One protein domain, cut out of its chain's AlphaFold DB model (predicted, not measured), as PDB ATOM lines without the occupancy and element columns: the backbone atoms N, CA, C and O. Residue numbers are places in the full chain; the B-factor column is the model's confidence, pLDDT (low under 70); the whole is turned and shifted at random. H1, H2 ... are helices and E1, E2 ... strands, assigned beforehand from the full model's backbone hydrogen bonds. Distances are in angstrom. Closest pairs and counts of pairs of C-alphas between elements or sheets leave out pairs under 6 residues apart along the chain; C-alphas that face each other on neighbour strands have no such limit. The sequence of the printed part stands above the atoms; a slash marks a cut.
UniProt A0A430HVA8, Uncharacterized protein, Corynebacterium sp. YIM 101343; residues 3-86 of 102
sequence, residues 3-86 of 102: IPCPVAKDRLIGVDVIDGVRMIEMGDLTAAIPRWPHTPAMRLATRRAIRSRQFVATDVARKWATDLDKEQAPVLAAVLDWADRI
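Overview. This is residues 3 to 86 of the 102 residues of an uncharacterized protein of Corynebacterium sp. YIM 101343 (UniProt A0A430HVA8). A small, twisted antiparallel sheet of four strands has the helical hairpin H3 and H4 packed on it, with H4 slanting over one face. The short helix H1 sits near the middle of the domain, over E2 and between H4 and H2, while H2 lies on the outside, packed crosswise on H1 and away from H3 and H4. The printed part has 84 residues, in the order E1 E2 E3 H1 H2 E4 H3 H4, of the mixed class; the sheet's order is E1 E2 E3 E4. It is compact, with a radius of gyration of the C-alphas of 11.7 A, and rounded, spanning 31 by 26 by 21 A.

Arrangement. E1, residues 3 to 5, and E2, residues 11 to 18, form a hairpin, with N 3 and O 13 2.9 A apart, within hydrogen-bond range. E2 and E3, residues 21 to 25, form another, with N 16 and O 23 at 2.9 A; E1, E2 and E3 are a meander, each strand the antiparallel neighbour of the one before. The pairing is staggered: E2 pairs with E1 over residues 11 to 13 and with E3 over residues 15 to 18. H1, residues 26 to 32, is on the sheet over E2 at a height of 7.0 A. H2, residues 40 to 52, touches H1 with residues 46 to 50 alone, the closest C-alphas being those of Gly 27 and Ile 50, 4.5 A, and is only just about perpendicular to it at 71 degrees. E4, residues 55 to 57, is an edge strand antiparallel to E3, with N 24 and O 56 at 2.9 A. H3, residues 58 to 67, stands up from the sheet. H4, residues 72 to 85, touches H3 at a shallow tilt of 7 degrees, opposite ways, with the closest C-alphas, those of Ala 65 and Ala 73, 4.9 A apart. H4 is on the same face as H3, at a height of 7.3 A; H4 and the sheet make two layers, a helix on one face of a sheet. H4 only just touches H1, with 3 pairs of C-alphas within 8 A, the closest being Leu 29 and Val 79 at 7.6 A. In H1 and H2 every O i to N i+4 pair is within hydrogen-bond range; in H4 9 of 10 are, and in H3 1 of 6, beside 6 of 7 O i to N i+3 pairs.

Along the chain. E1 begins at C-alpha 3, (-15.657, -35.336, 11.614). E2 is 22.1 A long, E3 13.1 A, H2 18.4 A, H3 15.7 A and H4 20.5 A. H4 ends at C-alpha 85, (-9.842, -30.916, 2.019).

Size, cuts and confidence. The C-alphas farthest apart are those of Asp 19 and Lys 70, 32.8 A. The printed part has no cut and no long link. The mean pLDDT of the printed part is 83.0; residues 37 to 53, of which 40 to 52 are H2, are under 70.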
ATOM      1  N   ILE A   3     -16.498 -34.367  12.334       90.31
ATOM      2  CA  ILE A   3     -15.657 -35.336  11.614       90.31
ATOM      3  C   ILE A   3     -14.392 -35.621  12.438       90.31
ATOM      4  O   ILE A   3     -13.819 -34.671  12.976       90.31
ATOM      5  N   PRO A   4     -13.948 -36.887  12.561       92.75
ATOM      6  CA  PRO A   4     -12.669 -37.217  13.187       92.75
ATOM      7  C   PRO A   4     -11.496 -36.546  12.463       92.75
ATOM      8  O   PRO A   4     -11.328 -36.710  11.254       92.75
ATOM      9  N   CYS A   5     -10.691 -35.787  13.205       92.25
ATOM     10  CA  CYS A   5      -9.534 -35.067  12.688       92.25
ATOM     11  C   CYS A   5      -8.229 -35.824  12.998       92.25
ATOM     12  O   CYS A   5      -7.751 -35.759  14.137       92.25
ATOM     13  N   PRO A   6      -7.588 -36.479  12.012       91.19
ATOM     14  CA  PRO A   6      -6.429 -37.344  12.248       91.19
ATOM     15  C   PRO A   6      -5.215 -36.578  12.783       91.19
ATOM     16  O   PRO A   6      -4.510 -37.049  13.672       91.19
ATOM     17  N   VAL A   7      -5.020 -35.335  12.335       89.88
ATOM     18  CA  VAL A   7      -3.936 -34.462  12.823       89.88
ATOM     19  C   VAL A   7      -4.172 -33.940  14.249       89.88
ATOM     20  O   VAL A   7      -3.270 -33.374  14.856       89.88
ATOM     21  N   ALA A   8      -5.365 -34.171  14.806       89.00
ATOM     22  CA  ALA A   8      -5.753 -33.807  16.167       89.00
ATOM     23  C   ALA A   8      -6.093 -35.043  17.021       89.00
ATOM     24  O   ALA A   8      -6.964 -34.974  17.893       89.00
ATOM     25  N   LYS A   9      -5.410 -36.175  16.776       88.62
ATOM     26  CA  LYS A   9      -5.625 -37.458  17.475       88.62
ATOM     27  C   LYS A   9      -7.078 -37.944  17.376       88.62
ATOM     28  O   LYS A   9      -7.680 -38.314  18.381       88.62
ATOM     29  N   ASP A  10      -7.646 -37.848  16.177       89.50
ATOM     30  CA  ASP A  10      -9.021 -38.239  15.838       89.50
ATOM     31  C   ASP A  10     -10.116 -37.553  16.667       89.50
ATOM     32  O   ASP A  10     -11.251 -38.027  16.757       89.50
ATOM     33  N   ARG A  11      -9.814 -36.381  17.237       88.81
ATOM     34  CA  ARG A  11     -10.824 -35.540  17.883       88.81
ATOM     35  C   ARG A  11     -11.925 -35.199  16.879       88.81
ATOM     36  O   ARG A  11     -11.641 -34.834  15.741       88.81
ATOM     37  N   LEU A  12     -13.180 -35.280  17.318       91.50
ATOM     38  CA  LEU A  12     -14.315 -34.817  16.526       91.50
ATOM     39  C   LEU A  12     -14.272 -33.294  16.415       91.50
ATOM     40  O   LEU A  12     -14.323 -32.606  17.431       91.50
ATOM     41  N   ILE A  13     -14.191 -32.793  15.185       91.50
ATOM     42  CA  ILE A  13     -14.180 -31.364  14.887       91.50
ATOM     43  C   ILE A  13     -15.386 -31.014  14.021       91.50
ATOM     44  O   ILE A  13     -15.634 -31.654  12.997       91.50
ATOM     45  N   GLY A  14     -16.146 -30.003  14.438       91.38
ATOM     46  CA  GLY A  14     -17.195 -29.394  13.636       91.38
ATOM     47  C   GLY A  14     -16.621 -28.668  12.421       91.38
ATOM     48  O   GLY A  14     -15.870 -27.714  12.577       91.38
ATOM     49  N   VAL A  15     -16.997 -29.088  11.216       90.81
ATOM     50  CA  VAL A  15     -16.666 -28.419   9.951       90.81
ATOM     51  C   VAL A  15     -17.951 -28.220   9.156       90.81
ATOM     52  O   VAL A  15     -18.825 -29.095   9.153       90.81
ATOM     53  N   ASP A  16     -18.087 -27.070   8.509       90.94
ATOM     54  CA  ASP A  16     -19.252 -26.724   7.697       90.94
ATOM     55  C   ASP A  16     -18.872 -25.895   6.463       90.94
ATOM     56  O   ASP A  16     -17.744 -25.406   6.352       90.94
ATOM     57  N   VAL A  17     -19.822 -25.733   5.544       87.00
ATOM     58  CA  VAL A  17     -19.732 -24.778   4.437       87.00
ATOM     59  C   VAL A  17     -20.939 -23.854   4.500       87.00
ATOM     60  O   VAL A  17     -22.070 -24.299   4.324       87.00
ATOM     61  N   ILE A  18     -20.688 -22.566   4.718       82.75
ATOM     62  CA  ILE A  18     -21.721 -21.526   4.767       82.75
ATOM     63  C   ILE A  18     -21.405 -20.540   3.650       82.75
ATOM     64  O   ILE A  18     -20.300 -20.006   3.610       82.75
ATOM     65  N   ASP A  19     -22.330 -20.359   2.708       82.62
ATOM     66  CA  ASP A  19     -22.171 -19.450   1.562       82.62
ATOM     67  C   ASP A  19     -20.877 -19.685   0.757       82.62
ATOM     68  O   ASP A  19     -20.195 -18.762   0.319       82.62
ATOM     69  N   GLY A  20     -20.500 -20.957   0.592       80.81
ATOM     70  CA  GLY A  20     -19.272 -21.356  -0.104       80.81
ATOM     71  C   GLY A  20     -17.984 -21.165   0.706       80.81
ATOM     72  O   GLY A  20     -16.917 -21.576   0.252       80.81
ATOM     73  N   VAL A  21     -18.066 -20.613   1.917       84.50
ATOM     74  CA  VAL A  21     -16.926 -20.413   2.818       84.50
ATOM     75  C   VAL A  21     -16.768 -21.616   3.736       84.50
ATOM     76  O   VAL A  21     -17.731 -22.099   4.337       84.50
ATOM     77  N   ARG A  22     -15.532 -22.110   3.859       89.50
ATOM     78  CA  ARG A  22     -15.203 -23.208   4.767       89.50
ATOM     79  C   ARG A  22     -15.138 -22.701   6.201       89.50
ATOM     80  O   ARG A  22     -14.375 -21.790   6.515       89.50
ATOM     81  N   MET A  23     -15.909 -23.338   7.070       90.88
ATOM     82  CA  MET A  23     -16.097 -22.940   8.457       90.88
ATOM     83  C   MET A  23     -15.686 -24.076   9.399       90.88
ATOM     84  O   MET A  23     -15.936 -25.247   9.117       90.88
ATOM     85  N   ILE A  24     -15.091 -23.737  10.544       91.19
ATOM     86  CA  ILE A  24     -14.686 -24.688  11.589       91.19
ATOM     87  C   ILE A  24     -15.210 -24.246  12.960       91.19
ATOM     88  O   ILE A  24     -15.172 -23.061  13.296       91.19
ATOM     89  N   GLU A  25     -15.726 -25.189  13.752       90.44
ATOM     90  CA  GLU A  25     -16.229 -24.942  15.105       90.44
ATOM     91  C   GLU A  25     -15.045 -24.529  15.991       90.44
ATOM     92  O   GLU A  25     -14.118 -25.300  16.246       90.44
ATOM     93  N   MET A  26     -15.064 -23.281  16.457       84.94
ATOM     94  CA  MET A  26     -13.947 -22.674  17.182       84.94
ATOM     95  C   MET A  26     -13.607 -23.446  18.461       84.94
ATOM     96  O   MET A  26     -12.437 -23.588  18.801       84.94
ATOM     97  N   GLY A  27     -14.619 -23.952  19.174       82.38
ATOM     98  CA  GLY A  27     -14.413 -24.743  20.387       82.38
ATOM     99  C   GLY A  27     -13.578 -25.994  20.127       82.38
ATOM    100  O   GLY A  27     -12.574 -26.217  20.806       82.38
ATOM    101  N   ASP A  28     -13.937 -26.746  19.089       87.75
ATOM    102  CA  ASP A  28     -13.228 -27.960  18.688       87.75
ATOM    103  C   ASP A  28     -11.812 -27.648  18.190       87.75
ATOM    104  O   ASP A  28     -10.864 -28.339  18.564       87.75
ATOM    105  N   LEU A  29     -11.649 -26.559  17.426       88.44
ATOM    106  CA  LEU A  29     -10.344 -26.081  16.966       88.44
ATOM    107  C   LEU A  29      -9.413 -25.751  18.141       88.44
ATOM    108  O   LEU A  29      -8.276 -26.210  18.180       88.44
ATOM    109  N   THR A  30      -9.896 -25.001  19.135       85.38
ATOM    110  CA  THR A  30      -9.080 -24.679  20.318       85.38
ATOM    111  C   THR A  30      -8.743 -25.910  21.156       85.38
ATOM    112  O   THR A  30      -7.650 -25.993  21.708       85.38
ATOM    113  N   ALA A  31      -9.644 -26.894  21.223       85.00
ATOM    114  CA  ALA A  31      -9.399 -28.153  21.921       85.00
ATOM    115  C   ALA A  31      -8.437 -29.089  21.163       85.00
ATOM    116  O   ALA A  31      -7.832 -29.972  21.778       85.00
ATOM    117  N   ALA A  32      -8.308 -28.923  19.844       87.62
ATOM    118  CA  ALA A  32      -7.371 -29.665  19.005       87.62
ATOM    119  C   ALA A  32      -5.918 -29.190  19.167       87.62
ATOM    120  O   ALA A  32      -4.994 -29.956  18.899       87.62
ATOM    121  N   ILE A  33      -5.704 -27.955  19.628       86.56
ATOM    122  CA  ILE A  33      -4.381 -27.331  19.663       86.56
ATOM    123  C   ILE A  33      -3.805 -27.408  21.088       86.56
ATOM    124  O   ILE A  33      -4.408 -26.893  22.036       86.56
ATOM    125  N   PRO A  34      -2.640 -28.055  21.283       78.88
ATOM    126  CA  PRO A  34      -2.045 -28.228  22.603       78.88
ATOM    127  C   PRO A  34      -1.790 -26.897  23.307       78.88
ATOM    128  O   PRO A  34      -1.238 -25.970  22.721       78.88
ATOM    129  N   ARG A  35      -2.119 -26.829  24.603       77.31
ATOM    130  CA  ARG A  35      -1.793 -25.678  25.465       77.31
ATOM    131  C   ARG A  35      -2.293 -24.331  24.905       77.31
ATOM    132  O   ARG A  35      -1.638 -23.320  25.138       77.31
ATOM    133  N   TRP A  36      -3.424 -24.329  24.183       74.06
ATOM    134  CA  TRP A  36      -3.990 -23.152  23.510       74.06
ATOM    135  C   TRP A  36      -3.824 -21.867  24.340       74.06
ATOM    136  O   TRP A  36      -4.320 -21.813  25.476       74.06
ATOM    137  N   PRO A  37      -3.105 -20.849  23.826       61.34
ATOM    138  CA  PRO A  37      -2.659 -19.754  24.653       61.34
ATOM    139  C   PRO A  37      -3.847 -18.921  25.104       61.34
ATOM    140  O   PRO A  37      -4.722 -18.473  24.364       61.34
ATOM    141  N   HIS A  38      -3.867 -18.737  26.409       57.69
ATOM    142  CA  HIS A  38      -4.921 -18.091  27.143       57.69
ATOM    143  C   HIS A  38      -4.594 -16.605  27.330       57.69
ATOM    144  O   HIS A  38      -4.573 -16.114  28.464       57.69
ATOM    145  N   THR A  39      -4.384 -15.845  26.249       58.94
ATOM    146  CA  THR A  39      -4.516 -14.384  26.391       58.94
ATOM    147  C   THR A  39      -5.945 -14.094  26.886       58.94
ATOM    148  O   THR A  39      -6.864 -14.861  26.577       58.94
ATOM    149  N   PRO A  40      -6.187 -13.068  27.719       58.00
ATOM    150  CA  PRO A  40      -7.537 -12.787  28.216       58.00
ATOM    151  C   PRO A  40      -8.569 -12.633  27.087       58.00
ATOM    152  O   PRO A  40      -9.684 -13.143  27.200       58.00
ATOM    153  N   ALA A  41      -8.164 -12.024  25.966       58.44
ATOM    154  CA  ALA A  41      -8.976 -11.893  24.759       58.44
ATOM    155  C   ALA A  41      -9.304 -13.257  24.128       58.44
ATOM    156  O   ALA A  41     -10.475 -13.555  23.884       58.44
ATOM    157  N   MET A  42      -8.302 -14.126  23.953       63.44
ATOM    158  CA  MET A  42      -8.509 -15.473  23.411       63.44
ATOM    159  C   MET A  42      -9.350 -16.336  24.353       63.44
ATOM    160  O   MET A  42     -10.270 -16.999  23.897       63.44
ATOM    161  N   ARG A  43      -9.145 -16.271  25.676       63.75
ATOM    162  CA  ARG A  43      -9.987 -16.972  26.667       63.75
ATOM    163  C   ARG A  43     -11.455 -16.580  26.567       63.75
ATOM    164  O   ARG A  43     -12.326 -17.450  26.627       63.75
ATOM    165  N   LEU A  44     -11.732 -15.281  26.464       61.50
ATOM    166  CA  LEU A  44     -13.094 -14.768  26.370       61.50
ATOM    167  C   LEU A  44     -13.747 -15.189  25.049       61.50
ATOM    168  O   LEU A  44     -14.892 -15.645  25.063       61.50
ATOM    169  N   ALA A  45     -13.006 -15.096  23.941       62.50
ATOM    170  CA  ALA A  45     -13.454 -15.548  22.628       62.50
ATOM    171  C   ALA A  45     -13.726 -17.063  22.616       62.50
ATOM    172  O   ALA A  45     -14.820 -17.474  22.252       62.50
ATOM    173  N   THR A  46     -12.804 -17.887  23.123       64.25
ATOM    174  CA  THR A  46     -12.950 -19.349  23.201       64.25
ATOM    175  C   THR A  46     -14.135 -19.768  24.073       64.25
ATOM    176  O   THR A  46     -14.937 -20.598  23.655       64.25
ATOM    177  N   ARG A  47     -14.304 -19.185  25.270       61.50
ATOM    178  CA  ARG A  47     -15.434 -19.523  26.160       61.50
ATOM    179  C   ARG A  47     -16.786 -19.163  25.552       61.50
ATOM    180  O   ARG A  47     -17.729 -19.942  25.678       61.50
ATOM    181  N   ARG A  48     -16.886 -17.993  24.913       62.78
ATOM    182  CA  ARG A  48     -18.100 -17.591  24.189       62.78
ATOM    183  C   ARG A  48     -18.364 -18.559  23.042       62.78
ATOM    184  O   ARG A  48     -19.455 -19.111  22.974       62.78
ATOM    185  N   ALA A  49     -17.336 -18.851  22.255       63.34
ATOM    186  CA  ALA A  49     -17.450 -19.689  21.080       63.34
ATOM    187  C   ALA A  49     -17.860 -21.135  21.381       63.34
ATOM    188  O   ALA A  49     -18.714 -21.674  20.682       63.34
ATOM    189  N   ILE A  50     -17.321 -21.742  22.445       62.16
ATOM    190  CA  ILE A  50     -17.720 -23.084  22.901       62.16
ATOM    191  C   ILE A  50     -19.200 -23.102  23.303       62.16
ATOM    192  O   ILE A  50     -19.939 -24.003  22.914       62.16
ATOM    193  N   ARG A  51     -19.661 -22.101  24.065       62.62
ATOM    194  CA  ARG A  51     -21.043 -22.063  24.565       62.62
ATOM    195  C   ARG A  51     -22.068 -21.841  23.451       62.62
ATOM    196  O   ARG A  51     -23.165 -22.382  23.533       62.62
ATOM    197  N   SER A  52     -21.729 -21.050  22.436       68.00
ATOM    198  CA  SER A  52     -22.631 -20.715  21.327       68.00
ATOM    199  C   SER A  52     -22.377 -21.519  20.052       68.00
ATOM    200  O   SER A  52     -22.974 -21.197  19.030       68.00
ATOM    201  N   ARG A  53     -21.486 -22.523  20.084       69.75
ATOM    202  CA  ARG A  53     -21.061 -23.298  18.903       69.75
ATOM    203  C   ARG A  53     -20.672 -22.397  17.725       69.75
ATOM    204  O   ARG A  53     -21.140 -22.577  16.605       69.75
ATOM    205  N   GLN A  54     -19.863 -21.376  18.000       81.44
ATOM    206  CA  GLN A  54     -19.430 -20.444  16.961       81.44
ATOM    207  C   GLN A  54     -18.497 -21.125  15.973       81.44
ATOM    208  O   GLN A  54     -17.594 -21.879  16.350       81.44
ATOM    209  N   PHE A  55     -18.701 -20.776  14.713       85.44
ATOM    210  CA  PHE A  55     -17.832 -21.151  13.622       85.44
ATOM    211  C   PHE A  55     -16.974 -19.959  13.208       85.44
ATOM    212  O   PHE A  55     -17.413 -18.811  13.268       85.44
ATOM    213  N   VAL A  56     -15.756 -20.247  12.767       87.25
ATOM    214  CA  VAL A  56     -14.847 -19.280  12.154       87.25
ATOM    215  C   VAL A  56     -14.471 -19.774  10.766       87.25
ATOM    216  O   VAL A  56     -14.329 -20.978  10.558       87.25
ATOM    217  N   ALA A  57     -14.312 -18.851   9.825       88.69
ATOM    218  CA  ALA A  57     -13.816 -19.184   8.502       88.69
ATOM    219  C   ALA A  57     -12.350 -19.642   8.587       88.69
ATOM    220  O   ALA A  57     -11.563 -19.091   9.369       88.69
ATOM    221  N   THR A  58     -11.979 -20.682   7.836       90.56
ATOM    222  CA  THR A  58     -10.636 -21.277   7.933       90.56
ATOM    223  C   THR A  58      -9.542 -20.283   7.538       90.56
ATOM    224  O   THR A  58      -8.504 -20.229   8.192       90.56
ATOM    225  N   ASP A  59      -9.790 -19.419   6.555       88.50
ATOM    226  CA  ASP A  59      -8.906 -18.328   6.129       88.50
ATOM    227  C   ASP A  59      -8.676 -17.265   7.221       88.50
ATOM    228  O   ASP A  59      -7.552 -16.792   7.415       88.50
ATOM    229  N   VAL A  60      -9.716 -16.916   7.982       86.56
ATOM    230  CA  VAL A  60      -9.625 -16.002   9.125       86.56
ATOM    231  C   VAL A  60      -8.836 -16.650  10.258       86.56
ATOM    232  O   VAL A  60      -7.939 -16.014  10.813       86.56
ATOM    233  N   ALA A  61      -9.120 -17.916  10.576       88.25
ATOM    234  CA  ALA A  61      -8.439 -18.646  11.643       88.25
ATOM    235  C   ALA A  61      -6.932 -18.808  11.387       88.25
ATOM    236  O   ALA A  61      -6.151 -18.788  12.338       88.25
ATOM    237  N   ARG A  62      -6.493 -18.889  10.120       90.19
ATOM    238  CA  ARG A  62      -5.060 -18.939   9.758       90.19
ATOM    239  C   ARG A  62      -4.272 -17.754  10.307       90.19
ATOM    240  O   ARG A  62      -3.110 -17.918  10.665       90.19
ATOM    241  N   LYS A  63      -4.895 -16.577  10.418       86.75
ATOM    242  CA  LYS A  63      -4.237 -15.371  10.944       86.75
ATOM    243  C   LYS A  63      -3.828 -15.525  12.407       86.75
ATOM    244  O   LYS A  63      -2.862 -14.903  12.816       86.75
ATOM    245  N   TRP A  64      -4.490 -16.394  13.173       85.25
ATOM    246  CA  TRP A  64      -4.133 -16.643  14.572       85.25
ATOM    247  C   TRP A  64      -2.787 -17.348  14.729       85.25
ATOM    248  O   TRP A  64      -2.232 -17.325  15.819       85.25
ATOM    249  N   ALA A  65      -2.229 -17.936  13.664       87.00
ATOM    250  CA  ALA A  65      -0.911 -18.563  13.712       87.00
ATOM    251  C   ALA A  65       0.198 -17.601  14.174       87.00
ATOM    252  O   ALA A  65       1.176 -18.059  14.755       87.00
ATOM    253  N   THR A  66       0.044 -16.286  13.961       85.69
ATOM    254  CA  THR A  66       1.009 -15.273  14.427       85.69
ATOM    255  C   THR A  66       1.037 -15.114  15.944       85.69
ATOM    256  O   THR A  66       2.039 -14.655  16.484       85.69
ATOM    257  N   ASP A  67      -0.046 -15.498  16.621       83.31
ATOM    258  CA  ASP A  67      -0.214 -15.371  18.071       83.31
ATOM    259  C   ASP A  67       0.125 -16.678  18.814       83.31
ATOM    260  O   ASP A  67      -0.001 -16.760  20.038       83.31
ATOM    261  N   LEU A  68       0.528 -17.717  18.075       84.12
ATOM    262  CA  LEU A  68       0.832 -19.051  18.583       84.12
ATOM    263  C   LEU A  68       2.340 -19.303  18.629       84.12
ATOM    264  O   LEU A  68       3.115 -18.743  17.854       84.12
ATOM    265  N   ASP A  69       2.762 -20.189  19.530       87.31
ATOM    266  CA  ASP A  69       4.160 -20.611  19.590       87.31
ATOM    267  C   ASP A  69       4.540 -21.587  18.452       87.31
ATOM    268  O   ASP A  69       3.715 -22.025  17.641       87.31
ATOM    269  N   LYS A  70       5.831 -21.944  18.398       87.19
ATOM    270  CA  LYS A  70       6.407 -22.818  17.361       87.19
ATOM    271  C   LYS A  70       5.856 -24.247  17.375       87.19
ATOM    272  O   LYS A  70       5.973 -24.931  16.363       87.19
ATOM    273  N   GLU A  71       5.294 -24.709  18.489       87.44
ATOM    274  CA  GLU A  71       4.674 -26.034  18.587       87.44
ATOM    275  C   GLU A  71       3.196 -25.986  18.178       87.44
ATOM    276  O   GLU A  71       2.663 -26.955  17.642       87.44
ATOM    277  N   GLN A  72       2.533 -24.854  18.407       88.12
ATOM    278  CA  GLN A  72       1.099 -24.668  18.200       88.12
ATOM    279  C   GLN A  72       0.733 -24.266  16.772       88.12
ATOM    280  O   GLN A  72      -0.222 -24.808  16.210       88.12
ATOM    281  N   ALA A  73       1.472 -23.329  16.173       90.25
ATOM    282  CA  ALA A  73       1.170 -22.821  14.835       90.25
ATOM    283  C   ALA A  73       1.130 -23.926  13.753       90.25
ATOM    284  O   ALA A  73       0.192 -23.924  12.950       90.25
ATOM    285  N   PRO A  74       2.046 -24.923  13.741       92.69
ATOM    286  CA  PRO A  74       1.966 -26.036  12.793       92.69
ATOM    287  C   PRO A  74       0.723 -26.910  12.990       92.69
ATOM    288  O   PRO A  74       0.148 -27.383  12.013       92.69
ATOM    289  N   VAL A  75       0.277 -27.103  14.238       91.31
ATOM    290  CA  VAL A  75      -0.940 -27.875  14.541       91.31
ATOM    291  C   VAL A  75      -2.176 -27.139  14.031       91.31
ATOM    292  O   VAL A  75      -3.016 -27.755  13.377       91.31
ATOM    293  N   LEU A  76      -2.268 -25.823  14.267       92.69
ATOM    294  CA  LEU A  76      -3.335 -24.989  13.708       92.69
ATOM    295  C   LEU A  76      -3.383 -25.127  12.180       92.69
ATOM    296  O   LEU A  76      -4.439 -25.420  11.625       92.69
ATOM    297  N   ALA A  77      -2.243 -24.951  11.508       94.81
ATOM    298  CA  ALA A  77      -2.157 -25.048  10.055       94.81
ATOM    299  C   ALA A  77      -2.598 -26.427   9.544       94.81
ATOM    300  O   ALA A  77      -3.429 -26.504   8.641       94.81
ATOM    301  N   ALA A  78      -2.122 -27.508  10.170       95.25
ATOM    302  CA  ALA A  78      -2.487 -28.870   9.795       95.25
ATOM    303  C   ALA A  78      -3.994 -29.140   9.944       95.25
ATOM    304  O   ALA A  78      -4.588 -29.773   9.073       95.25
ATOM    305  N   VAL A  79      -4.623 -28.651  11.021       94.75
ATOM    306  CA  VAL A  79      -6.074 -28.795  11.232       94.75
ATOM    307  C   VAL A  79      -6.863 -28.027  10.169       94.75
ATOM    308  O   VAL A  79      -7.831 -28.558   9.628       94.75
ATOM    309  N   LEU A  80      -6.460 -26.800   9.836       95.19
ATOM    310  CA  LEU A  80      -7.161 -25.988   8.834       95.19
ATOM    311  C   LEU A  80      -6.989 -26.555   7.416       95.19
ATOM    312  O   LEU A  80      -7.968 -26.667   6.682       95.19
ATOM    313  N   ASP A  81      -5.785 -27.006   7.059       95.75
ATOM    314  CA  ASP A  81      -5.522 -27.676   5.779       95.75
ATOM    315  C   ASP A  81      -6.301 -28.986   5.645       95.75
ATOM    316  O   ASP A  81      -6.777 -29.322   4.558       95.75
ATOM    317  N   TRP A  82      -6.444 -29.734   6.741       94.94
ATOM    318  CA  TRP A  82      -7.315 -30.900   6.781       94.94
ATOM    319  C   TRP A  82      -8.777 -30.503   6.536       94.94
ATOM    320  O   TRP A  82      -9.412 -31.086   5.659       94.94
ATOM    321  N   ALA A  83      -9.292 -29.493   7.246       92.75
ATOM    322  CA  ALA A  83     -10.686 -29.053   7.150       92.75
ATOM    323  C   ALA A  83     -11.079 -28.583   5.736       92.75
ATOM    324  O   ALA A  83     -12.190 -28.871   5.274       92.75
ATOM    325  N   ASP A  84     -10.161 -27.912   5.032       92.44
ATOM    326  CA  ASP A  84     -10.357 -27.442   3.656       92.44
ATOM    327  C   ASP A  84     -10.481 -28.596   2.646       92.44
ATOM    328  O   ASP A  84     -11.191 -28.478   1.646       92.44
ATOM    329  N   ARG A  85      -9.841 -29.742   2.912       90.06
ATOM    330  CA  ARG A  85      -9.842 -30.916   2.019       90.06
ATOM    331  C   ARG A  85     -11.042 -31.833   2.207       90.06
ATOM    332  O   ARG A  85     -11.252 -32.726   1.388       90.06
ATOM    333  N   ILE A  86     -11.816 -31.654   3.276       87.31
ATOM    334  CA  ILE A  86     -12.968 -32.512   3.542       87.31
ATOM    335  C   ILE A  86     -14.019 -32.292   2.446       87.31
ATOM    336  O   ILE A  86     -14.492 -31.158   2.275       87.31
TER     337      ILE A  86